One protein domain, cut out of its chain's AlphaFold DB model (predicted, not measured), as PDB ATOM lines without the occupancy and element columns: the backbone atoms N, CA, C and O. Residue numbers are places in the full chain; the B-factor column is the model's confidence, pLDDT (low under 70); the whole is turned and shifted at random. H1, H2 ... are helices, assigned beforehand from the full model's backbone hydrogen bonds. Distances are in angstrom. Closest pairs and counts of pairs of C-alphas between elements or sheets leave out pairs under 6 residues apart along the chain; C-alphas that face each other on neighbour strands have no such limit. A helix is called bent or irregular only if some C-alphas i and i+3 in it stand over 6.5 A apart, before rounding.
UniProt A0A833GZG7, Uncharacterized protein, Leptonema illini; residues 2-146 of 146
ATOM      1  N   THR A   2      28.645 -30.211  -1.432       85.06
ATOM      2  CA  THR A   2      28.063 -29.810  -2.734       85.06
ATOM      3  C   THR A   2      28.586 -30.629  -3.917       85.06
ATOM      4  O   THR A   2      27.793 -31.086  -4.731       85.06
ATOM      5  N   GLU A   3      29.894 -30.895  -3.977       87.81
ATOM      6  CA  GLU A   3      30.484 -31.716  -5.048       87.81
ATOM      7  C   GLU A   3      29.959 -33.155  -5.053       87.81
ATOM      8  O   GLU A   3      29.600 -33.677  -6.103       87.81
ATOM      9  N   GLN A   4      29.841 -33.785  -3.882       90.69
ATOM     10  CA  GLN A   4      29.266 -35.128  -3.768       90.69
ATOM     11  C   GLN A   4      27.817 -35.141  -4.260       90.69
ATOM     12  O   GLN A   4      27.467 -35.972  -5.091       90.69
ATOM     13  N   LEU A   5      26.992 -34.190  -3.802       90.62
ATOM     14  CA  LEU A   5      25.592 -34.071  -4.220       90.62
ATOM     15  C   LEU A   5      25.459 -33.909  -5.742       90.62
ATOM     16  O   LEU A   5      24.636 -34.580  -6.362       90.62
ATOM     17  N   PHE A   6      26.298 -33.063  -6.344       90.81
ATOM     18  CA  PHE A   6      26.341 -32.887  -7.793       90.81
ATOM     19  C   PHE A   6      26.639 -34.207  -8.513       90.81
ATOM     20  O   PHE A   6      25.882 -34.610  -9.395       90.81
ATOM     21  N   TRP A   7      27.691 -34.920  -8.103       93.00
ATOM     22  CA  TRP A   7      28.052 -36.196  -8.722       93.00
ATOM     23  C   TRP A   7      26.982 -37.274  -8.542       93.00
ATOM     24  O   TRP A   7      26.726 -38.022  -9.487       93.00
ATOM     25  N   TYR A   8      26.303 -37.322  -7.393       94.06
ATOM     26  CA  TYR A   8      25.160 -38.216  -7.189       94.06
ATOM     27  C   TYR A   8      24.021 -37.929  -8.170       94.06
ATOM     28  O   TYR A   8      23.444 -38.862  -8.727       94.06
ATOM     29  N   ILE A   9      23.717 -36.656  -8.425       92.50
ATOM     30  CA  ILE A   9      22.661 -36.273  -9.372       92.50
ATOM     31  C   ILE A   9      23.067 -36.592 -10.805       92.50
ATOM     32  O   ILE A   9      22.266 -37.166 -11.541       92.50
ATOM     33  N   VAL A  10      24.309 -36.299 -11.194       93.56
ATOM     34  CA  VAL A  10      24.823 -36.677 -12.519       93.56
ATOM     35  C   VAL A  10      24.752 -38.191 -12.706       93.56
ATOM     36  O   VAL A  10      24.320 -38.662 -13.759       93.56
ATOM     37  N   TRP A  11      25.142 -38.962 -11.689       95.75
ATOM     38  CA  TRP A  11      25.046 -40.419 -11.716       95.75
ATOM     39  C   TRP A  11      23.596 -40.891 -11.871       95.75
ATOM     40  O   TRP A  11      23.317 -41.712 -12.744       95.75
ATOM     41  N   LEU A  12      22.665 -40.325 -11.097       95.31
ATOM     42  CA  LEU A  12      21.242 -40.650 -11.183       95.31
ATOM     43  C   LEU A  12      20.683 -40.349 -12.579       95.31
ATOM     44  O   LEU A  12      19.991 -41.183 -13.161       95.31
ATOM     45  N   PHE A  13      21.021 -39.191 -13.146       94.94
ATOM     46  CA  PHE A  13      20.602 -38.808 -14.492       94.94
ATOM     47  C   PHE A  13      21.142 -39.786 -15.532       94.94
ATOM     48  O   PHE A  13      20.375 -40.285 -16.349       94.94
ATOM     49  N   LYS A  14      22.433 -40.134 -15.469       94.75
ATOM     50  CA  LYS A  14      23.031 -41.123 -16.379       94.75
ATOM     51  C   LYS A  14      22.376 -42.500 -16.251       94.75
ATOM     52  O   LYS A  14      22.141 -43.151 -17.266       94.75
ATOM     53  N   ALA A  15      22.041 -42.929 -15.034       95.88
ATOM     54  CA  ALA A  15      21.332 -44.184 -14.806       95.88
ATOM     55  C   ALA A  15      19.925 -44.173 -15.431       95.88
ATOM     56  O   ALA A  15      19.516 -45.164 -16.036       95.88
ATOM     57  N   ILE A  16      19.203 -43.050 -15.332       94.81
ATOM     58  CA  ILE A  16      17.898 -42.874 -15.982       94.81
ATOM     59  C   ILE A  16      18.059 -42.884 -17.505       94.81
ATOM     60  O   ILE A  16      17.385 -43.672 -18.162       94.81
ATOM     61  N   CYS A  17      18.986 -42.096 -18.054       95.12
ATOM     62  CA  CYS A  17      19.297 -42.062 -19.487       95.12
ATOM     63  C   CYS A  17      19.577 -43.458 -20.053       95.12
ATOM     64  O   CYS A  17      19.038 -43.823 -21.095       95.12
ATOM     65  N   HIS A  18      20.360 -44.270 -19.338       94.06
ATOM     66  CA  HIS A  18      20.664 -45.638 -19.754       94.06
ATOM     67  C   HIS A  18      19.415 -46.532 -19.830       94.06
ATOM     68  O   HIS A  18      19.334 -47.395 -20.698       94.06
ATOM     69  N   ARG A  19      18.425 -46.317 -18.952       94.19
ATOM     70  CA  ARG A  19      17.175 -47.094 -18.937       94.19
ATOM     71  C   ARG A  19      16.126 -46.593 -19.923       94.19
ATOM     72  O   ARG A  19      15.322 -47.390 -20.389       94.19
ATOM     73  N   THR A  20      16.089 -45.293 -20.198       90.50
ATOM     74  CA  THR A  20      15.045 -44.678 -21.032       90.50
ATOM     75  C   THR A  20      15.486 -44.417 -22.469       90.50
ATOM     76  O   THR A  20      14.647 -44.068 -23.294       90.50
ATOM     77  N   GLY A  21      16.782 -44.537 -22.773       89.19
ATOM     78  CA  GLY A  21      17.351 -44.166 -24.072       89.19
ATOM     79  C   GLY A  21      17.422 -42.652 -24.309       89.19
ATOM     80  O   GLY A  21      17.734 -42.219 -25.416       89.19
ATOM     81  N   LEU A  22      17.132 -41.833 -23.291       91.50
ATOM     82  CA  LEU A  22      17.231 -40.376 -23.385       91.50
ATOM     83  C   LEU A  22      18.687 -39.924 -23.338       91.50
ATOM     84  O   LEU A  22      19.491 -40.462 -22.578       91.50
ATOM     85  N   THR A  23      19.004 -38.859 -24.073       95.00
ATOM     86  CA  THR A  23      20.276 -38.154 -23.896       95.00
ATOM     87  C   THR A  23      20.302 -37.433 -22.548       95.00
ATOM     88  O   THR A  23      19.255 -37.139 -21.958       95.00
ATOM     89  N   TYR A  24      21.503 -37.156 -22.039       94.00
ATOM     90  CA  TYR A  24      21.665 -36.453 -20.765       94.00
ATOM     91  C   TYR A  24      21.061 -35.047 -20.832       94.00
ATOM     92  O   TYR A  24      20.339 -34.638 -19.926       94.00
ATOM     93  N   GLU A  25      21.291 -34.345 -21.939       95.38
ATOM     94  CA  GLU A  25      20.768 -33.013 -22.236       95.38
ATOM     95  C   GLU A  25      19.240 -33.033 -22.312       95.38
ATOM     96  O   GLU A  25      18.574 -32.195 -21.706       95.38
ATOM     97  N   GLY A  26      18.673 -34.035 -22.995       94.31
ATOM     98  CA  GLY A  26      17.227 -34.203 -23.110       94.31
ATOM     99  C   GLY A  26      16.565 -34.459 -21.767       94.31
ATOM    100  O   GLY A  26      15.579 -33.800 -21.436       94.31
ATOM    101  N   LEU A  27      17.135 -35.350 -20.953       95.38
ATOM    102  CA  LEU A  27      16.643 -35.570 -19.597       95.38
ATOM    103  C   LEU A  27      16.758 -34.297 -18.747       95.38
ATOM    104  O   LEU A  27      15.835 -33.980 -18.002       95.38
ATOM    105  N   ASN A  28      17.853 -33.547 -18.883       95.06
ATOM    106  CA  ASN A  28      18.067 -32.302 -18.152       95.06
ATOM    107  C   ASN A  28      17.004 -31.251 -18.491       95.06
ATOM    108  O   ASN A  28      16.313 -30.766 -17.593       95.06
ATOM    109  N   VAL A  29      16.771 -30.996 -19.778       94.69
ATOM    110  CA  VAL A  29      15.715 -30.078 -20.226       94.69
ATOM    111  C   VAL A  29      14.338 -30.545 -19.743       94.69
ATOM    112  O   VAL A  29      13.582 -29.738 -19.204       94.69
ATOM    113  N   ILE A  30      14.020 -31.840 -19.845       94.75
ATOM    114  CA  ILE A  30      12.742 -32.382 -19.357       94.75
ATOM    115  C   ILE A  30      12.589 -32.166 -17.845       94.75
ATOM    116  O   ILE A  30      11.552 -31.688 -17.392       94.75
ATOM    117  N   VAL A  31      13.597 -32.478 -17.033       94.44
ATOM    118  CA  VAL A  31      13.480 -32.338 -15.574       94.44
ATOM    119  C   VAL A  31      13.307 -30.872 -15.177       94.44
ATOM    120  O   VAL A  31      12.347 -30.538 -14.479       94.44
ATOM    121  N   TYR A  32      14.200 -29.998 -15.641       93.06
ATOM    122  CA  TYR A  32      14.266 -28.621 -15.151       93.06
ATOM    123  C   TYR A  32      13.254 -27.682 -15.810       93.06
ATOM    124  O   TYR A  32      12.744 -26.786 -15.141       93.06
ATOM    125  N   CYS A  33      12.917 -27.893 -17.083       92.06
ATOM    126  CA  CYS A  33      11.983 -27.020 -17.800       92.06
ATOM    127  C   CYS A  33      10.546 -27.549 -17.793       92.06
ATOM    128  O   CYS A  33       9.621 -26.779 -18.045       92.06
ATOM    129  N   VAL A  34      10.341 -28.844 -17.528       93.12
ATOM    130  CA  VAL A  34       9.024 -29.478 -17.675       93.12
ATOM    131  C   VAL A  34       8.531 -30.081 -16.362       93.12
ATOM    132  O   VAL A  34       7.489 -29.663 -15.856       93.12
ATOM    133  N   LEU A  35       9.266 -31.021 -15.766       94.00
ATOM    134  CA  LEU A  35       8.787 -31.763 -14.592       94.00
ATOM    135  C   LEU A  35       8.747 -30.916 -13.318       94.00
ATOM    136  O   LEU A  35       7.750 -30.964 -12.594       94.00
ATOM    137  N   ILE A  36       9.790 -30.124 -13.043       93.56
ATOM    138  CA  ILE A  36       9.806 -29.232 -11.874       93.56
ATOM    139  C   ILE A  36       8.658 -28.205 -11.957       93.56
ATOM    140  O   ILE A  36       7.845 -28.172 -11.031       93.56
ATOM    141  N   PRO A  37       8.473 -27.445 -13.054       92.38
ATOM    142  CA  PRO A  37       7.365 -26.489 -13.155       92.38
ATOM    143  C   PRO A  37       5.990 -27.158 -13.124       92.38
ATOM    144  O   PRO A  37       5.051 -26.648 -12.508       92.38
ATOM    145  N   TYR A  38       5.863 -28.340 -13.729       94.25
ATOM    146  CA  TYR A  38       4.628 -29.109 -13.661       94.25
ATOM    147  C   TYR A  38       4.293 -29.540 -12.232       94.25
ATOM    148  O   TYR A  38       3.144 -29.429 -11.808       94.25
ATOM    149  N   SER A  39       5.278 -29.974 -11.446       95.00
ATOM    150  CA  SER A  39       5.044 -30.330 -10.044       95.00
ATOM    151  C   SER A  39       4.545 -29.133  -9.216       95.00
ATOM    152  O   SER A  39       3.675 -29.289  -8.355       95.00
ATOM    153  N   TRP A  40       5.007 -27.916  -9.524       94.56
ATOM    154  CA  TRP A  40       4.496 -26.682  -8.924       94.56
ATOM    155  C   TRP A  40       3.038 -26.438  -9.310       94.56
ATOM    156  O   TRP A  40       2.221 -26.105  -8.448       94.56
ATOM    157  N   ALA A  41       2.700 -26.652 -10.585       92.88
ATOM    158  CA  ALA A  41       1.333 -26.560 -11.083       92.88
ATOM    159  C   ALA A  41       0.412 -27.577 -10.389       92.88
ATOM    160  O   ALA A  41      -0.694 -27.214  -9.992       92.88
ATOM    161  N   VAL A  42       0.881 -28.810 -10.160       94.56
ATOM    162  CA  VAL A  42       0.159 -29.850  -9.403       94.56
ATOM    163  C   VAL A  42      -0.129 -29.382  -7.976       94.56
ATOM    164  O   VAL A  42      -1.285 -29.401  -7.547       94.56
ATOM    165  N   ILE A  43       0.889 -28.910  -7.246       94.38
ATOM    166  CA  ILE A  43       0.721 -28.426  -5.865       94.38
ATOM    167  C   ILE A  43      -0.276 -27.260  -5.826       94.38
ATOM    168  O   ILE A  43      -1.208 -27.262  -5.014       94.38
ATOM    169  N   ALA A  44      -0.121 -26.284  -6.725       93.19
ATOM    170  CA  ALA A  44      -1.014 -25.135  -6.813       93.19
ATOM    171  C   ALA A  44      -2.457 -25.555  -7.147       93.19
ATOM    172  O   ALA A  44      -3.397 -25.109  -6.483       93.19
ATOM    173  N   ALA A  45      -2.644 -26.454  -8.119       93.88
ATOM    174  CA  ALA A  45      -3.949 -26.960  -8.534       93.88
ATOM    175  C   ALA A  45      -4.675 -27.678  -7.394       93.88
ATOM    176  O   ALA A  45      -5.849 -27.393  -7.147       93.88
ATOM    177  N   ILE A  46      -3.977 -28.555  -6.666       93.69
ATOM    178  CA  ILE A  46      -4.532 -29.290  -5.521       93.69
ATOM    179  C   ILE A  46      -4.938 -28.309  -4.418       93.69
ATOM    180  O   ILE A  46      -6.073 -28.336  -3.931       93.69
ATOM    181  N   ARG A  47      -4.043 -27.389  -4.033       94.25
ATOM    182  CA  ARG A  47      -4.310 -26.445  -2.936       94.25
ATOM    183  C   ARG A  47      -5.415 -25.435  -3.275       94.25
ATOM    184  O   ARG A  47      -6.153 -25.049  -2.360       94.25
ATOM    185  N   LEU A  48      -5.560 -25.045  -4.548       93.69
ATOM    186  CA  LEU A  48      -6.618 -24.157  -5.061       93.69
ATOM    187  C   LEU A  48      -7.888 -24.895  -5.522       93.69
ATOM    188  O   LEU A  48      -8.857 -24.231  -5.883       93.69
ATOM    189  N   ARG A  49      -7.900 -26.237  -5.518       92.88
ATOM    190  CA  ARG A  49      -8.986 -27.086  -6.053       92.88
ATOM    191  C   ARG A  49      -9.325 -26.798  -7.527       92.88
ATOM    192  O   ARG A  49     -10.485 -26.853  -7.927       92.88
ATOM    193  N   ARG A  50      -8.317 -26.490  -8.350       92.31
ATOM    194  CA  ARG A  50      -8.464 -26.174  -9.784       92.31
ATOM    195  C   ARG A  50      -8.048 -27.353 -10.666       92.31
ATOM    196  O   ARG A  50      -7.044 -27.293 -11.365       92.31
ATOM    197  N   TRP A  51      -8.832 -28.426 -10.651       90.81
ATOM    198  CA  TRP A  51      -8.512 -29.664 -11.378       90.81
ATOM    199  C   TRP A  51      -8.458 -29.504 -12.901       90.81
ATOM    200  O   TRP A  51      -7.629 -30.137 -13.541       90.81
ATOM    201  N   LEU A  52      -9.270 -28.609 -13.477       89.44
ATOM    202  CA  LEU A  52      -9.212 -28.305 -14.912       89.44
ATOM    203  C   LEU A  52      -7.838 -27.764 -15.328       89.44
ATOM    204  O   LEU A  52      -7.319 -28.157 -16.365       89.44
ATOM    205  N   PHE A  53      -7.224 -26.925 -14.488       88.56
ATOM    206  CA  PHE A  53      -5.875 -26.416 -14.734       88.56
ATOM    207  C   PHE A  53      -4.836 -27.546 -14.726       88.56
ATOM    208  O   PHE A  53      -3.952 -27.581 -15.582       88.56
ATOM    209  N   LEU A  54      -4.976 -28.505 -13.806       91.12
ATOM    210  CA  LEU A  54      -4.121 -29.688 -13.789       91.12
ATOM    211  C   LEU A  54      -4.296 -30.514 -15.067       91.12
ATOM    212  O   LEU A  54      -3.300 -30.815 -15.711       91.12
ATOM    213  N   LEU A  55      -5.535 -30.799 -15.480       90.25
ATOM    214  CA  LEU A  55      -5.810 -31.545 -16.713       90.25
ATOM    215  C   LEU A  55      -5.183 -30.877 -17.942       90.25
ATOM    216  O   LEU A  55      -4.557 -31.566 -18.745       90.25
ATOM    217  N   THR A  56      -5.287 -29.549 -18.066       88.38
ATOM    218  CA  THR A  56      -4.654 -28.809 -19.171       88.38
ATOM    219  C   THR A  56      -3.129 -28.856 -19.120       88.38
ATOM    220  O   THR A  56      -2.479 -28.955 -20.156       88.38
ATOM    221  N   ALA A  57      -2.538 -28.812 -17.923       89.56
ATOM    222  CA  ALA A  57      -1.093 -28.927 -17.777       89.56
ATOM    223  C   ALA A  57      -0.620 -30.347 -18.138       89.56
ATOM    224  O   ALA A  57       0.366 -30.503 -18.854       89.56
ATOM    225  N   THR A  58      -1.341 -31.383 -17.699       92.44
ATOM    226  CA  THR A  58      -1.013 -32.784 -17.995       92.44
ATOM    227  C   THR A  58      -1.149 -33.099 -19.483       92.44
ATOM    228  O   THR A  58      -0.285 -33.772 -20.041       92.44
ATOM    229  N   SER A  59      -2.201 -32.605 -20.146       90.00
ATOM    230  CA  SER A  59      -2.374 -32.814 -21.587       90.00
ATOM    231  C   SER A  59      -1.275 -32.122 -22.392       90.00
ATOM    232  O   SER A  59      -0.751 -32.712 -23.336       90.00
ATOM    233  N   LEU A  60      -0.850 -30.923 -21.976       91.00
ATOM    234  CA  LEU A  60       0.292 -30.243 -22.581       91.00
ATOM    235  C   LEU A  60       1.582 -31.061 -22.424       91.00
ATOM    236  O   LEU A  60       2.334 -31.190 -23.388       91.00
ATOM    237  N   LEU A  61       1.823 -31.665 -21.254       91.81
ATOM    238  CA  LEU A  61       2.992 -32.526 -21.042       91.81
ATOM    239  C   LEU A  61       3.018 -33.746 -21.960       91.81
ATOM    240  O   LEU A  61       4.082 -34.098 -22.475       91.81
ATOM    241  N   ALA A  62       1.857 -34.373 -22.163       90.75
ATOM    242  CA  ALA A  62       1.724 -35.554 -23.010       90.75
ATOM    243  C   ALA A  62       2.132 -35.280 -24.468       90.75
ATOM    244  O   ALA A  62       2.570 -36.197 -25.155       90.75
ATOM    245  N   VAL A  63       2.034 -34.027 -24.921       92.00
ATOM    246  CA  VAL A  63       2.471 -33.594 -26.258       92.00
ATOM    247  C   VAL A  63       3.903 -33.053 -26.234       92.00
ATOM    248  O   VAL A  63       4.708 -33.379 -27.106       92.00
ATOM    249  N   LEU A  64       4.244 -32.248 -25.225       91.38
ATOM    250  CA  LEU A  64       5.520 -31.539 -25.151       91.38
ATOM    251  C   LEU A  64       6.715 -32.483 -24.985       91.38
ATOM    252  O   LEU A  64       7.736 -32.285 -25.640       91.38
ATOM    253  N   ILE A  65       6.607 -33.507 -24.129       91.38
ATOM    254  CA  ILE A  65       7.728 -34.423 -23.864       91.38
ATOM    255  C   ILE A  65       8.107 -35.220 -25.126       91.38
ATOM    256  O   ILE A  65       9.285 -35.185 -25.490       91.38
ATOM    257  N   PRO A  66       7.170 -35.881 -25.840       92.31
ATOM    258  CA  PRO A  66       7.496 -36.540 -27.106       92.31
ATOM    259  C   PRO A  66       8.038 -35.568 -28.153       92.31
ATOM    260  O   PRO A  66       9.008 -35.882 -28.839       92.31
ATOM    261  N   TRP A  67       7.467 -34.363 -28.252       92.56
ATOM    262  CA  TRP A  67       7.963 -33.357 -29.187       92.56
ATOM    263  C   TRP A  67       9.426 -32.987 -28.905       92.56
ATOM    264  O   TRP A  67      10.247 -33.047 -29.820       92.56
ATOM    265  N   LEU A  68       9.797 -32.722 -27.646       90.69
ATOM    266  CA  LEU A  68      11.186 -32.434 -27.260       90.69
ATOM    267  C   LEU A  68      12.149 -33.571 -27.635       90.69
ATOM    268  O   LEU A  68      13.268 -33.301 -28.067       90.69
ATOM    269  N   GLN A  69      11.716 -34.830 -27.533       89.06
ATOM    270  CA  GLN A  69      12.535 -35.986 -27.924       89.06
ATOM    271  C   GLN A  69      12.837 -36.019 -29.429       89.06
ATOM    272  O   GLN A  69      13.906 -36.487 -29.823       89.06
ATOM    273  N   THR A  70      11.941 -35.488 -30.269       92.31
ATOM    274  CA  THR A  70      12.179 -35.359 -31.719       92.31
ATOM    275  C   THR A  70      13.114 -34.199 -32.073       92.31
ATOM    276  O   THR A  70      13.762 -34.224 -33.114       92.31
ATOM    277  N   GLN A  71      13.226 -33.191 -31.204       93.81
ATOM    278  CA  GLN A  71      13.957 -31.948 -31.462       93.81
ATOM    279  C   GLN A  71      15.366 -31.953 -30.848       93.81
ATOM    280  O   GLN A  71      15.775 -30.996 -30.191       93.81
ATOM    281  N   GLN A  72      16.138 -33.025 -31.058       91.56
ATOM    282  CA  GLN A  72      17.432 -33.218 -30.381       91.56
ATOM    283  C   GLN A  72      18.431 -32.071 -30.608       91.56
ATOM    284  O   GLN A  72      19.113 -31.662 -29.671       91.56
ATOM    285  N   ALA A  73      18.494 -31.511 -31.822       93.81
ATOM    286  CA  ALA A  73      19.388 -30.391 -32.128       93.81
ATOM    287  C   ALA A  73      19.021 -29.120 -31.340       93.81
ATOM    288  O   ALA A  73      19.897 -28.451 -30.786       93.81
ATOM    289  N   PHE A  74      17.723 -28.817 -31.246       94.38
ATOM    290  CA  PHE A  74      17.223 -27.703 -30.444       94.38
ATOM    291  C   PHE A  74      17.513 -27.932 -28.960       94.38
ATOM    292  O   PHE A  74      18.074 -27.054 -28.312       94.38
ATOM    293  N   VAL A  75      17.202 -29.123 -28.440       94.88
ATOM    294  CA  VAL A  75      17.440 -29.495 -27.038       94.88
ATOM    295  C   VAL A  75      18.914 -29.364 -26.670       94.88
ATOM    296  O   VAL A  75      19.228 -28.771 -25.640       94.88
ATOM    297  N   LYS A  76      19.817 -29.862 -27.521       95.31
ATOM    298  CA  LYS A  76      21.260 -29.740 -27.307       95.31
ATOM    299  C   LYS A  76      21.695 -28.274 -27.286       95.31
ATOM    300  O   LYS A  76      22.356 -27.855 -26.348       95.31
ATOM    301  N   THR A  77      21.277 -27.488 -28.280       96.50
ATOM    302  CA  THR A  77      21.620 -26.056 -28.362       96.50
ATOM    303  C   THR A  77      21.100 -25.290 -27.150       96.50
ATOM    304  O   THR A  77      21.822 -24.500 -26.552       96.50
ATOM    305  N   PHE A  78      19.853 -25.545 -26.760       95.62
ATOM    306  CA  PHE A  78      19.245 -24.940 -25.585       95.62
ATOM    307  C   PHE A  78      20.029 -25.294 -24.321       95.62
ATOM    308  O   PHE A  78      20.396 -24.400 -23.565       95.62
ATOM    309  N   TYR A  79      20.339 -26.575 -24.120       95.88
ATOM    310  CA  TYR A  79      21.135 -27.041 -22.990       95.88
ATOM    311  C   TYR A  79      22.524 -26.385 -22.945       95.88
ATOM    312  O   TYR A  79      22.900 -25.844 -21.908       95.88
ATOM    313  N   ASP A  80      23.252 -26.356 -24.064       96.31
ATOM    314  CA  ASP A  80      24.599 -25.774 -24.142       96.31
ATOM    315  C   ASP A  80      24.594 -24.276 -23.772       96.31
ATOM    316  O   ASP A  80      25.475 -23.807 -23.041       96.31
ATOM    317  N   ARG A  81      23.561 -23.534 -24.196       96.31
ATOM    318  CA  ARG A  81      23.359 -22.125 -23.816       96.31
ATOM    319  C   ARG A  81      23.086 -21.958 -22.319       96.31
ATOM    320  O   ARG A  81      23.706 -21.114 -21.673       96.31
ATOM    321  N   GLN A  82      22.236 -22.806 -21.731       95.38
ATOM    322  CA  GLN A  82      21.983 -22.779 -20.282       95.38
ATOM    323  C   GLN A  82      23.247 -23.100 -19.471       95.38
ATOM    324  O   GLN A  82      23.514 -22.460 -18.455       95.38
ATOM    325  N   ILE A  83      24.057 -24.060 -19.920       94.25
ATOM    326  CA  ILE A  83      25.334 -24.391 -19.274       94.25
ATOM    327  C   ILE A  83      26.316 -23.223 -19.373       94.25
ATOM    328  O   ILE A  83      26.962 -22.884 -18.382       94.25
ATOM    329  N   SER A  84      26.397 -22.572 -20.534       95.81
ATOM    330  CA  SER A  84      27.247 -21.393 -20.740       95.81
ATOM    331  C   SER A  84      26.850 -20.245 -19.810       95.81
ATOM    332  O   SER A  84      27.714 -19.634 -19.179       95.81
ATOM    333  N   PHE A  85      25.549 -20.023 -19.632       94.62
ATOM    334  CA  PHE A  85      25.038 -19.054 -18.668       94.62
ATOM    335  C   PHE A  85      25.415 -19.403 -17.219       94.62
ATOM    336  O   PHE A  85      25.869 -18.535 -16.476       94.62
ATOM    337  N   LEU A  86      25.313 -20.675 -16.819       93.06
ATOM    338  CA  LEU A  86      25.743 -21.123 -15.489       93.06
ATOM    339  C   LEU A  86      27.248 -20.927 -15.259       93.06
ATOM    340  O   LEU A  86      27.650 -20.538 -14.162       93.06
ATOM    341  N   TYR A  87      28.080 -21.176 -16.273       93.62
ATOM    342  CA  TYR A  87      29.516 -20.889 -16.200       93.62
ATOM    343  C   TYR A  87      29.792 -19.395 -16.057       93.62
ATOM    344  O   TYR A  87      30.635 -19.012 -15.247       93.62
ATOM    345  N   TRP A  88      29.065 -18.553 -16.790       94.31
ATOM    346  CA  TRP A  88      29.174 -17.105 -16.655       94.31
ATOM    347  C   TRP A  88      28.764 -16.623 -15.259       94.31
ATOM    348  O   TRP A  88      29.501 -15.860 -14.641       94.31
ATOM    349  N   MET A  89      27.655 -17.129 -14.711       90.94
ATOM    350  CA  MET A  89      27.247 -16.827 -13.333       90.94
ATOM    351  C   MET A  89      28.301 -17.268 -12.312       90.94
ATOM    352  O   MET A  89      28.588 -16.544 -11.364       90.94
ATOM    353  N   ALA A  90      28.896 -18.447 -12.507       91.50
ATOM    354  CA  ALA A  90      29.966 -18.934 -11.645       91.50
ATOM    355  C   ALA A  90      31.210 -18.041 -11.705       91.50
ATOM    356  O   ALA A  90      31.809 -17.778 -10.667       91.50
ATOM    357  N   ALA A  91      31.557 -17.529 -12.888       90.81
ATOM    358  CA  ALA A  91      32.660 -16.591 -13.047       90.81
ATOM    359  C   ALA A  91      32.394 -15.245 -12.349       90.81
ATOM    360  O   ALA A  91      33.311 -14.700 -11.743       90.81
ATOM    361  N   LEU A  92      31.158 -14.730 -12.398       89.06
ATOM    362  CA  LEU A  92      30.788 -13.478 -11.724       89.06
ATOM    363  C   LEU A  92      30.858 -13.561 -10.198       89.06
ATOM    364  O   LEU A  92      31.288 -12.615  -9.553       89.06
ATOM    365  N   GLU A  93      30.422 -14.682  -9.630       83.00
ATOM    366  CA  GLU A  93      30.383 -14.905  -8.179       83.00
ATOM    367  C   GLU A  93      31.720 -15.439  -7.627       83.00
ATOM    368  O   GLU A  93      31.767 -15.925  -6.497       83.00
ATOM    369  N   GLU A  94      32.786 -15.451  -8.445       85.00
ATOM    370  CA  GLU A  94      34.081 -16.093  -8.146       85.00
ATOM    371  C   GLU A  94      33.915 -17.521  -7.579       85.00
ATOM    372  O   GLU A  94      34.682 -18.013  -6.745       85.00
ATOM    373  N   SER A  95      32.865 -18.205  -8.033       82.50
ATOM    374  CA  SER A  95      32.393 -19.468  -7.489       82.50
ATOM    375  C   SER A  95      32.675 -20.616  -8.451       82.50
ATOM    376  O   SER A  95      32.907 -20.449  -9.648       82.50
ATOM    377  N   ARG A  96      32.631 -21.846  -7.941       90.06
ATOM    378  CA  ARG A  96      32.757 -23.034  -8.792       90.06
ATOM    379  C   ARG A  96      31.430 -23.290  -9.496       90.06
ATOM    380  O   ARG A  96      30.389 -23.313  -8.842       90.06
ATOM    381  N   TYR A  97      31.477 -23.622 -10.787       88.88
ATOM    382  CA  TYR A  97      30.311 -24.058 -11.570       88.88
ATOM    383  C   TYR A  97      29.438 -25.068 -10.808       88.88
ATOM    384  O   TYR A  97      28.234 -24.875 -10.685       88.88
ATOM    385  N   ILE A  98      30.062 -26.082 -10.194       90.62
ATOM    386  CA  ILE A  98      29.373 -27.116  -9.406       90.62
ATOM    387  C   ILE A  98      28.514 -26.507  -8.287       90.62
ATOM    388  O   ILE A  98      27.395 -26.960  -8.049       90.62
ATOM    389  N   HIS A  99      29.030 -25.489  -7.597       90.06
ATOM    390  CA  HIS A  99      28.308 -24.821  -6.522       90.06
ATOM    391  C   HIS A  99      27.071 -24.100  -7.066       90.06
ATOM    392  O   HIS A  99      25.967 -24.336  -6.579       90.06
ATOM    393  N   ILE A 100      27.232 -23.305  -8.127       91.12
ATOM    394  CA  ILE A 100      26.122 -22.594  -8.776       91.12
ATOM    395  C   ILE A 100      25.081 -23.569  -9.342       91.12
ATOM    396  O   ILE A 100      23.885 -23.369  -9.132       91.12
ATOM    397  N   SER A 101      25.503 -24.672  -9.968       90.69
ATOM    398  CA  SER A 101      24.587 -25.709 -10.464       90.69
ATOM    399  C   SER A 101      23.765 -26.350  -9.346       90.69
ATOM    400  O   SER A 101      22.577 -26.594  -9.530       90.69
ATOM    401  N   VAL A 102      24.365 -26.615  -8.183       91.81
ATOM    402  CA  VAL A 102      23.650 -27.155  -7.014       91.81
ATOM    403  C   VAL A 102      22.674 -26.126  -6.443       91.81
ATOM    404  O   VAL A 102      21.541 -26.472  -6.101       91.81
ATOM    405  N   VAL A 103      23.076 -24.858  -6.364       91.38
ATOM    406  CA  VAL A 103      22.206 -23.784  -5.871       91.38
ATOM    407  C   VAL A 103      20.990 -23.612  -6.783       91.38
ATOM    408  O   VAL A 103      19.859 -23.664  -6.304       91.38
ATOM    409  N   ILE A 104      21.201 -23.474  -8.091       90.56
ATOM    410  CA  ILE A 104      20.124 -23.211  -9.056       90.56
ATOM    411  C   ILE A 104      19.301 -24.469  -9.340       90.56
ATOM    412  O   ILE A 104      18.077 -24.404  -9.390       90.56
ATOM    413  N   GLY A 105      19.945 -25.626  -9.492       89.88
ATOM    414  CA  GLY A 105      19.273 -26.881  -9.828       89.88
ATOM    415  C   GLY A 105      18.589 -27.571  -8.645       89.88
ATOM    416  O   GLY A 105      17.731 -28.422  -8.848       89.88
ATOM    417  N   ILE A 106      18.942 -27.242  -7.399       90.75
ATOM    418  CA  ILE A 106      18.424 -27.973  -6.229       90.75
ATOM    419  C   ILE A 106      17.926 -27.013  -5.163       90.75
ATOM    420  O   ILE A 106      16.742 -27.039  -4.833       90.75
ATOM    421  N   ALA A 107      18.810 -26.171  -4.621       91.19
ATOM    422  CA  ALA A 107      18.463 -25.343  -3.469       91.19
ATOM    423  C   ALA A 107      17.304 -24.393  -3.799       91.19
ATOM    424  O   ALA A 107      16.342 -24.301  -3.040       91.19
ATOM    425  N   MET A 108      17.352 -23.750  -4.966       90.44
ATOM    426  CA  MET A 108      16.323 -22.823  -5.417       90.44
ATOM    427  C   MET A 108      14.968 -23.526  -5.643       90.44
ATOM    428  O   MET A 108      14.008 -23.126  -4.982       90.44
ATOM    429  N   PRO A 109      14.851 -24.631  -6.413       90.06
ATOM    430  CA  PRO A 109      13.620 -25.418  -6.477       90.06
ATOM    431  C   PRO A 109      13.085 -25.861  -5.110       90.06
ATOM    432  O   PRO A 109      11.882 -25.768  -4.876       90.06
ATOM    433  N   VAL A 110      13.950 -26.300  -4.188       92.19
ATOM    434  CA  VAL A 110      13.554 -26.707  -2.825       92.19
ATOM    435  C   VAL A 110      12.958 -25.539  -2.036       92.19
ATOM    436  O   VAL A 110      11.888 -25.687  -1.440       92.19
ATOM    437  N   LEU A 111      13.592 -24.365  -2.069       91.19
ATOM    438  CA  LEU A 111      13.057 -23.151  -1.443       91.19
ATOM    439  C   LEU A 111      11.696 -22.771  -2.039       91.19
ATOM    440  O   LEU A 111      10.759 -22.428  -1.313       91.19
ATOM    441  N   LEU A 112      11.569 -22.892  -3.358       91.56
ATOM    442  CA  LEU A 112      10.338 -22.610  -4.080       91.56
ATOM    443  C   LEU A 112       9.201 -23.589  -3.733       91.56
ATOM    444  O   LEU A 112       8.059 -23.157  -3.547       91.56
ATOM    445  N   TYR A 113       9.496 -24.880  -3.548       93.81
ATOM    446  CA  TYR A 113       8.525 -25.830  -2.994       93.81
ATOM    447  C   TYR A 113       8.059 -25.399  -1.602       93.81
ATOM    448  O   TYR A 113       6.855 -25.407  -1.340       93.81
ATOM    449  N   GLY A 114       8.980 -24.967  -0.734       92.00
ATOM    450  CA  GLY A 114       8.637 -24.399   0.571       92.00
ATOM    451  C   GLY A 114       7.629 -23.252   0.442       92.00
ATOM    452  O   GLY A 114       6.584 -23.268   1.096       92.00
ATOM    453  N   GLY A 115       7.872 -22.322  -0.484       90.38
ATOM    454  CA  GLY A 115       6.924 -21.262  -0.827       90.38
ATOM    455  C   GLY A 115       5.531 -21.808  -1.154       90.38
ATOM    456  O   GLY A 115       4.552 -21.423  -0.517       90.38
ATOM    457  N   LEU A 116       5.419 -22.766  -2.074       92.81
ATOM    458  CA  LEU A 116       4.123 -23.330  -2.473       92.81
ATOM    459  C   LEU A 116       3.412 -24.135  -1.384       92.81
ATOM    460  O   LEU A 116       2.179 -24.190  -1.408       92.81
ATOM    461  N   PHE A 117       4.129 -24.758  -0.449       93.88
ATOM    462  CA  PHE A 117       3.514 -25.519   0.643       93.88
ATOM    463  C   PHE A 117       3.071 -24.624   1.805       93.88
ATOM    464  O   PHE A 117       1.963 -24.804   2.320       93.88
ATOM    465  N   PHE A 118       3.887 -23.637   2.182       93.88
ATOM    466  CA  PHE A 118       3.695 -22.883   3.423       93.88
ATOM    467  C   PHE A 118       2.943 -21.557   3.254       93.88
ATOM    468  O   PHE A 118       2.345 -21.082   4.219       93.88
ATOM    469  N   VAL A 119       2.883 -20.967   2.051       95.00
ATOM    470  CA  VAL A 119       2.118 -19.721   1.864       95.00
ATOM    471  C   VAL A 119       0.612 -19.937   2.072       95.00
ATOM    472  O   VAL A 119       0.075 -21.004   1.732       95.00
ATOM    473  N   PRO A 120      -0.118 -18.934   2.598       94.25
ATOM    474  CA  PRO A 120      -1.568 -19.006   2.718       94.25
ATOM    475  C   PRO A 120      -2.224 -19.064   1.332       94.25
ATOM    476  O   PRO A 120      -1.719 -18.494   0.366       94.25
ATOM    477  N   ARG A 121      -3.408 -19.688   1.234       91.94
ATOM    478  CA  ARG A 121      -4.132 -19.875  -0.042       91.94
ATOM    479  C   ARG A 121      -4.292 -18.593  -0.868       91.94
ATOM    480  O   ARG A 121      -4.163 -18.650  -2.083       91.94
ATOM    481  N   ARG A 122      -4.527 -17.446  -0.217       93.19
ATOM    482  CA  ARG A 122      -4.666 -16.133  -0.876       93.19
ATOM    483  C   ARG A 122      -3.410 -15.679  -1.631       93.19
ATOM    484  O   ARG A 122      -3.525 -14.965  -2.616       93.19
ATOM    485  N   ALA A 123      -2.231 -16.103  -1.176       95.00
ATOM    486  CA  ALA A 123      -0.946 -15.758  -1.781       95.00
ATOM    487  C   ALA A 123      -0.443 -16.832  -2.759       95.00
ATOM    488  O   ALA A 123       0.476 -16.573  -3.522       95.00
ATOM    489  N   LEU A 124      -1.063 -18.017  -2.784       93.88
ATOM    490  CA  LEU A 124      -0.569 -19.164  -3.542       93.88
ATOM    491  C   LEU A 124      -0.490 -18.916  -5.053       93.88
ATOM    492  O   LEU A 124       0.507 -19.276  -5.670       93.88
ATOM    493  N   LEU A 125      -1.518 -18.303  -5.652       92.50
ATOM    494  CA  LEU A 125      -1.499 -17.985  -7.082       92.50
ATOM    495  C   LEU A 125      -0.434 -16.919  -7.415       92.50
ATOM    496  O   LEU A 125       0.370 -17.186  -8.306       92.50
ATOM    497  N   PRO A 126      -0.348 -15.775  -6.700       94.44
ATOM    498  CA  PRO A 126       0.768 -14.841  -6.856       94.44
ATOM    499  C   PRO A 126       2.147 -15.494  -6.710       94.44
ATOM    500  O   PRO A 126       3.008 -15.276  -7.558       94.44
ATOM    501  N   THR A 127       2.354 -16.336  -5.690       93.75
ATOM    502  CA  THR A 127       3.619 -17.059  -5.482       93.75
ATOM    503  C   THR A 127       3.929 -17.984  -6.655       93.75
ATOM    504  O   THR A 127       5.039 -17.952  -7.177       93.75
ATOM    505  N   TYR A 128       2.949 -18.759  -7.124       93.31
ATOM    506  CA  TYR A 128       3.106 -19.625  -8.292       93.31
ATOM    507  C   TYR A 128       3.478 -18.836  -9.557       93.31
ATOM    508  O   TYR A 128       4.389 -19.231 -10.285       93.31
ATOM    509  N   VAL A 129       2.806 -17.710  -9.819       93.56
ATOM    510  CA  VAL A 129       3.111 -16.852 -10.975       93.56
ATOM    511  C   VAL A 129       4.520 -16.276 -10.854       93.56
ATOM    512  O   VAL A 129       5.298 -16.380 -11.796       93.56
ATOM    513  N   PHE A 130       4.880 -15.742  -9.686       94.31
ATOM    514  CA  PHE A 130       6.211 -15.197  -9.423       94.31
ATOM    515  C   PHE A 130       7.319 -16.234  -9.653       94.31
ATOM    516  O   PHE A 130       8.314 -15.945 -10.311       94.31
ATOM    517  N   MET A 131       7.116 -17.470  -9.199       93.31
ATOM    518  CA  MET A 131       8.052 -18.574  -9.428       93.31
ATOM    519  C   MET A 131       8.253 -18.892 -10.911       93.31
ATOM    520  O   MET A 131       9.386 -19.070 -11.354       93.31
ATOM    521  N   ASN A 132       7.166 -18.927 -11.688       92.00
ATOM    522  CA  ASN A 132       7.252 -19.146 -13.131       92.00
ATOM    523  C   ASN A 132       7.919 -17.969 -13.851       92.00
ATOM    524  O   ASN A 132       8.631 -18.196 -14.822       92.00
ATOM    525  N   LEU A 133       7.745 -16.734 -13.368       94.56
ATOM    526  CA  LEU A 133       8.448 -15.569 -13.909       94.56
ATOM    527  C   LEU A 133       9.953 -15.642 -13.650       94.56
ATOM    528  O   LEU A 133      10.722 -15.366 -14.566       94.56
ATOM    529  N   ILE A 134      10.385 -16.058 -12.455       93.00
ATOM    530  CA  ILE A 134      11.818 -16.254 -12.178       93.00
ATOM    531  C   ILE A 134      12.389 -17.345 -13.085       93.00
ATOM    532  O   ILE A 134      13.445 -17.156 -13.685       93.00
ATOM    533  N   LEU A 135      11.686 -18.472 -13.220       92.81
ATOM    534  CA  LEU A 135      12.118 -19.538 -14.117       92.81
ATOM    535  C   LEU A 135      12.193 -19.052 -15.569       92.81
ATOM    536  O   LEU A 135      13.191 -19.291 -16.242       92.81
ATOM    537  N   ALA A 136      11.171 -18.344 -16.051       93.25
ATOM    538  CA  ALA A 136      11.161 -17.787 -17.398       93.25
ATOM    539  C   ALA A 136      12.315 -16.800 -17.605       93.25
ATOM    540  O   ALA A 136      12.990 -16.871 -18.628       93.25
ATOM    541  N   ALA A 137      12.592 -15.931 -16.630       93.19
ATOM    542  CA  ALA A 137      13.725 -15.013 -16.673       93.19
ATOM    543  C   ALA A 137      15.053 -15.778 -16.770       93.19
ATOM    544  O   ALA A 137      15.866 -15.470 -17.637       93.19
ATOM    545  N   TYR A 138      15.244 -16.823 -15.957       91.56
ATOM    546  CA  TYR A 138      16.437 -17.674 -16.011       91.56
ATOM    547  C   TYR A 138      16.610 -18.316 -17.398       91.56
ATOM    548  O   TYR A 138      17.644 -18.136 -18.043       91.56
ATOM    549  N   LEU A 139      15.569 -18.991 -17.899       92.31
ATOM    550  CA  LEU A 139      15.628 -19.710 -19.175       92.31
ATOM    551  C   LEU A 139      15.818 -18.763 -20.370       92.31
ATOM    552  O   LEU A 139      16.589 -19.074 -21.278       92.31
ATOM    553  N   THR A 140      15.141 -17.613 -20.376       92.38
ATOM    554  CA  THR A 140      15.245 -16.622 -21.462       92.38
ATOM    555  C   THR A 140      16.588 -15.905 -21.461       92.38
ATOM    556  O   THR A 140      17.143 -15.690 -22.534       92.38
ATOM    557  N   THR A 141      17.150 -15.602 -20.287       90.81
ATOM    558  CA  THR A 141      18.491 -15.005 -20.168       90.81
ATOM    559  C   THR A 141      19.543 -15.947 -20.740       90.81
ATOM    560  O   THR A 141      20.311 -15.541 -21.611       90.81
ATOM    561  N   GLY A 142      19.519 -17.222 -20.336       88.50
ATOM    562  CA  GLY A 142      20.412 -18.228 -20.904       88.50
ATOM    563  C   GLY A 142      20.213 -18.412 -22.409       88.50
ATOM    564  O   GLY A 142      21.182 -18.530 -23.140       88.50
ATOM    565  N   TRP A 143      18.970 -18.380 -22.901       91.88
ATOM    566  CA  TRP A 143      18.687 -18.566 -24.325       91.88
ATOM    567  C   TRP A 143      19.087 -17.382 -25.210       91.88
ATOM    568  O   TRP A 143      19.477 -17.604 -26.352       91.88
ATOM    569  N   LEU A 144      18.933 -16.142 -24.742       91.31
ATOM    570  CA  LEU A 144      19.125 -14.947 -25.572       91.31
ATOM    571  C   LEU A 144      20.539 -14.370 -25.489       91.31
ATOM    572  O   LEU A 144      20.986 -13.759 -26.457       91.31
ATOM    573  N   LEU A 145      21.218 -14.522 -24.348       88.69
ATOM    574  CA  LEU A 145      22.506 -13.862 -24.094       88.69
ATOM    575  C   LEU A 145      23.725 -14.781 -24.258       88.69
ATOM    576  O   LEU A 145      24.847 -14.281 -24.272       88.69
ATOM    577  N   PHE A 146      23.510 -16.091 -24.382       87.12
ATOM    578  CA  PHE A 146      24.541 -17.123 -24.535       87.12
ATOM    579  C   PHE A 146      24.177 -18.040 -25.699       87.12
ATOM    580  O   PHE A 146      25.086 -18.645 -26.306       87.12
TER     581      PHE A 146
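Overview. This is residues 2 to 146 of the 146 residues of an uncharacterized protein of Leptonema illini (UniProt A0A833GZG7). Four long helices, H2, H3, H5 and H6, run roughly alongside one another, and two more, H1 and H4, cross them at one end on opposite sides. H2b, H5b and H6 form a bundle, helices side by side, and H3 packs along H2 alone. The printed part has 145 residues with six named helices, H1 to H6, and no named strand: all helix. It is compact, with a radius of gyration of the C-alphas of 16.1 A and spans of 40 by 36 by 30 A.

Along the chain. H1, residues 2 to 20, begins at C-alpha 2 (28.063, -29.810, -2.734) and is 26.9 A long. H2, residues 24 to 48, was assigned as one helix by its hydrogen bonds but is bent, with C-alphas 33 and 36 6.7 A apart: H2a, 24 to 33, 13.8 A; H2b, 36 to 48, 18.5 A. H3, residues 51 to 70, spans 29.6 A, and H4, residues 72 to 92, 30.3 A. H5, residues 97 to 118, likewise assigned as one helix, is bent, with C-alphas 105 and 108 6.7 A apart: H5a, 97 to 105, 11.5 A; H5b, 108 to 118, 15.4 A. H6, residues 121 to 145, spans 36.4 A to C-alpha 145 (22.506, -13.862, -24.094) and is irregular, with C-alphas 122 and 125 7.2 A apart.

Arrangement. H2 is the hub, touching five helices. H2b touches H5b, closest C-alphas Ala 44 and Leu 116 at 7.0 A, at a shallow tilt of 6 degrees, the same way. H5b and H6 form a hairpin, closest C-alphas Leu 116 and Leu 124 at 6.4 A. H2b and H3 form another, Ala 45 to Leu 54 at 5.9 A. H4 touches H6, closest C-alphas Gln 82 and Gly 142 at 4.9 A, about perpendicular at 85 degrees. H1 touches H5a with residues 2 to 6 alone, closest C-alphas Thr 2 and His 99 at 6.3 A. H1 and H4 are apart. Every O i to N i+4 pair is within hydrogen-bond range in H1, H2a, H2b, H4, H5a and H5b; H3 has 15 of 16, H6 19 of 21.

Size, cuts and confidence. The farthest C-alphas, of Leu 52 and Glu 94, are 45.5 A apart. The printed part has no cut, the five links are tight, and no printed residue is under pLDDT 70.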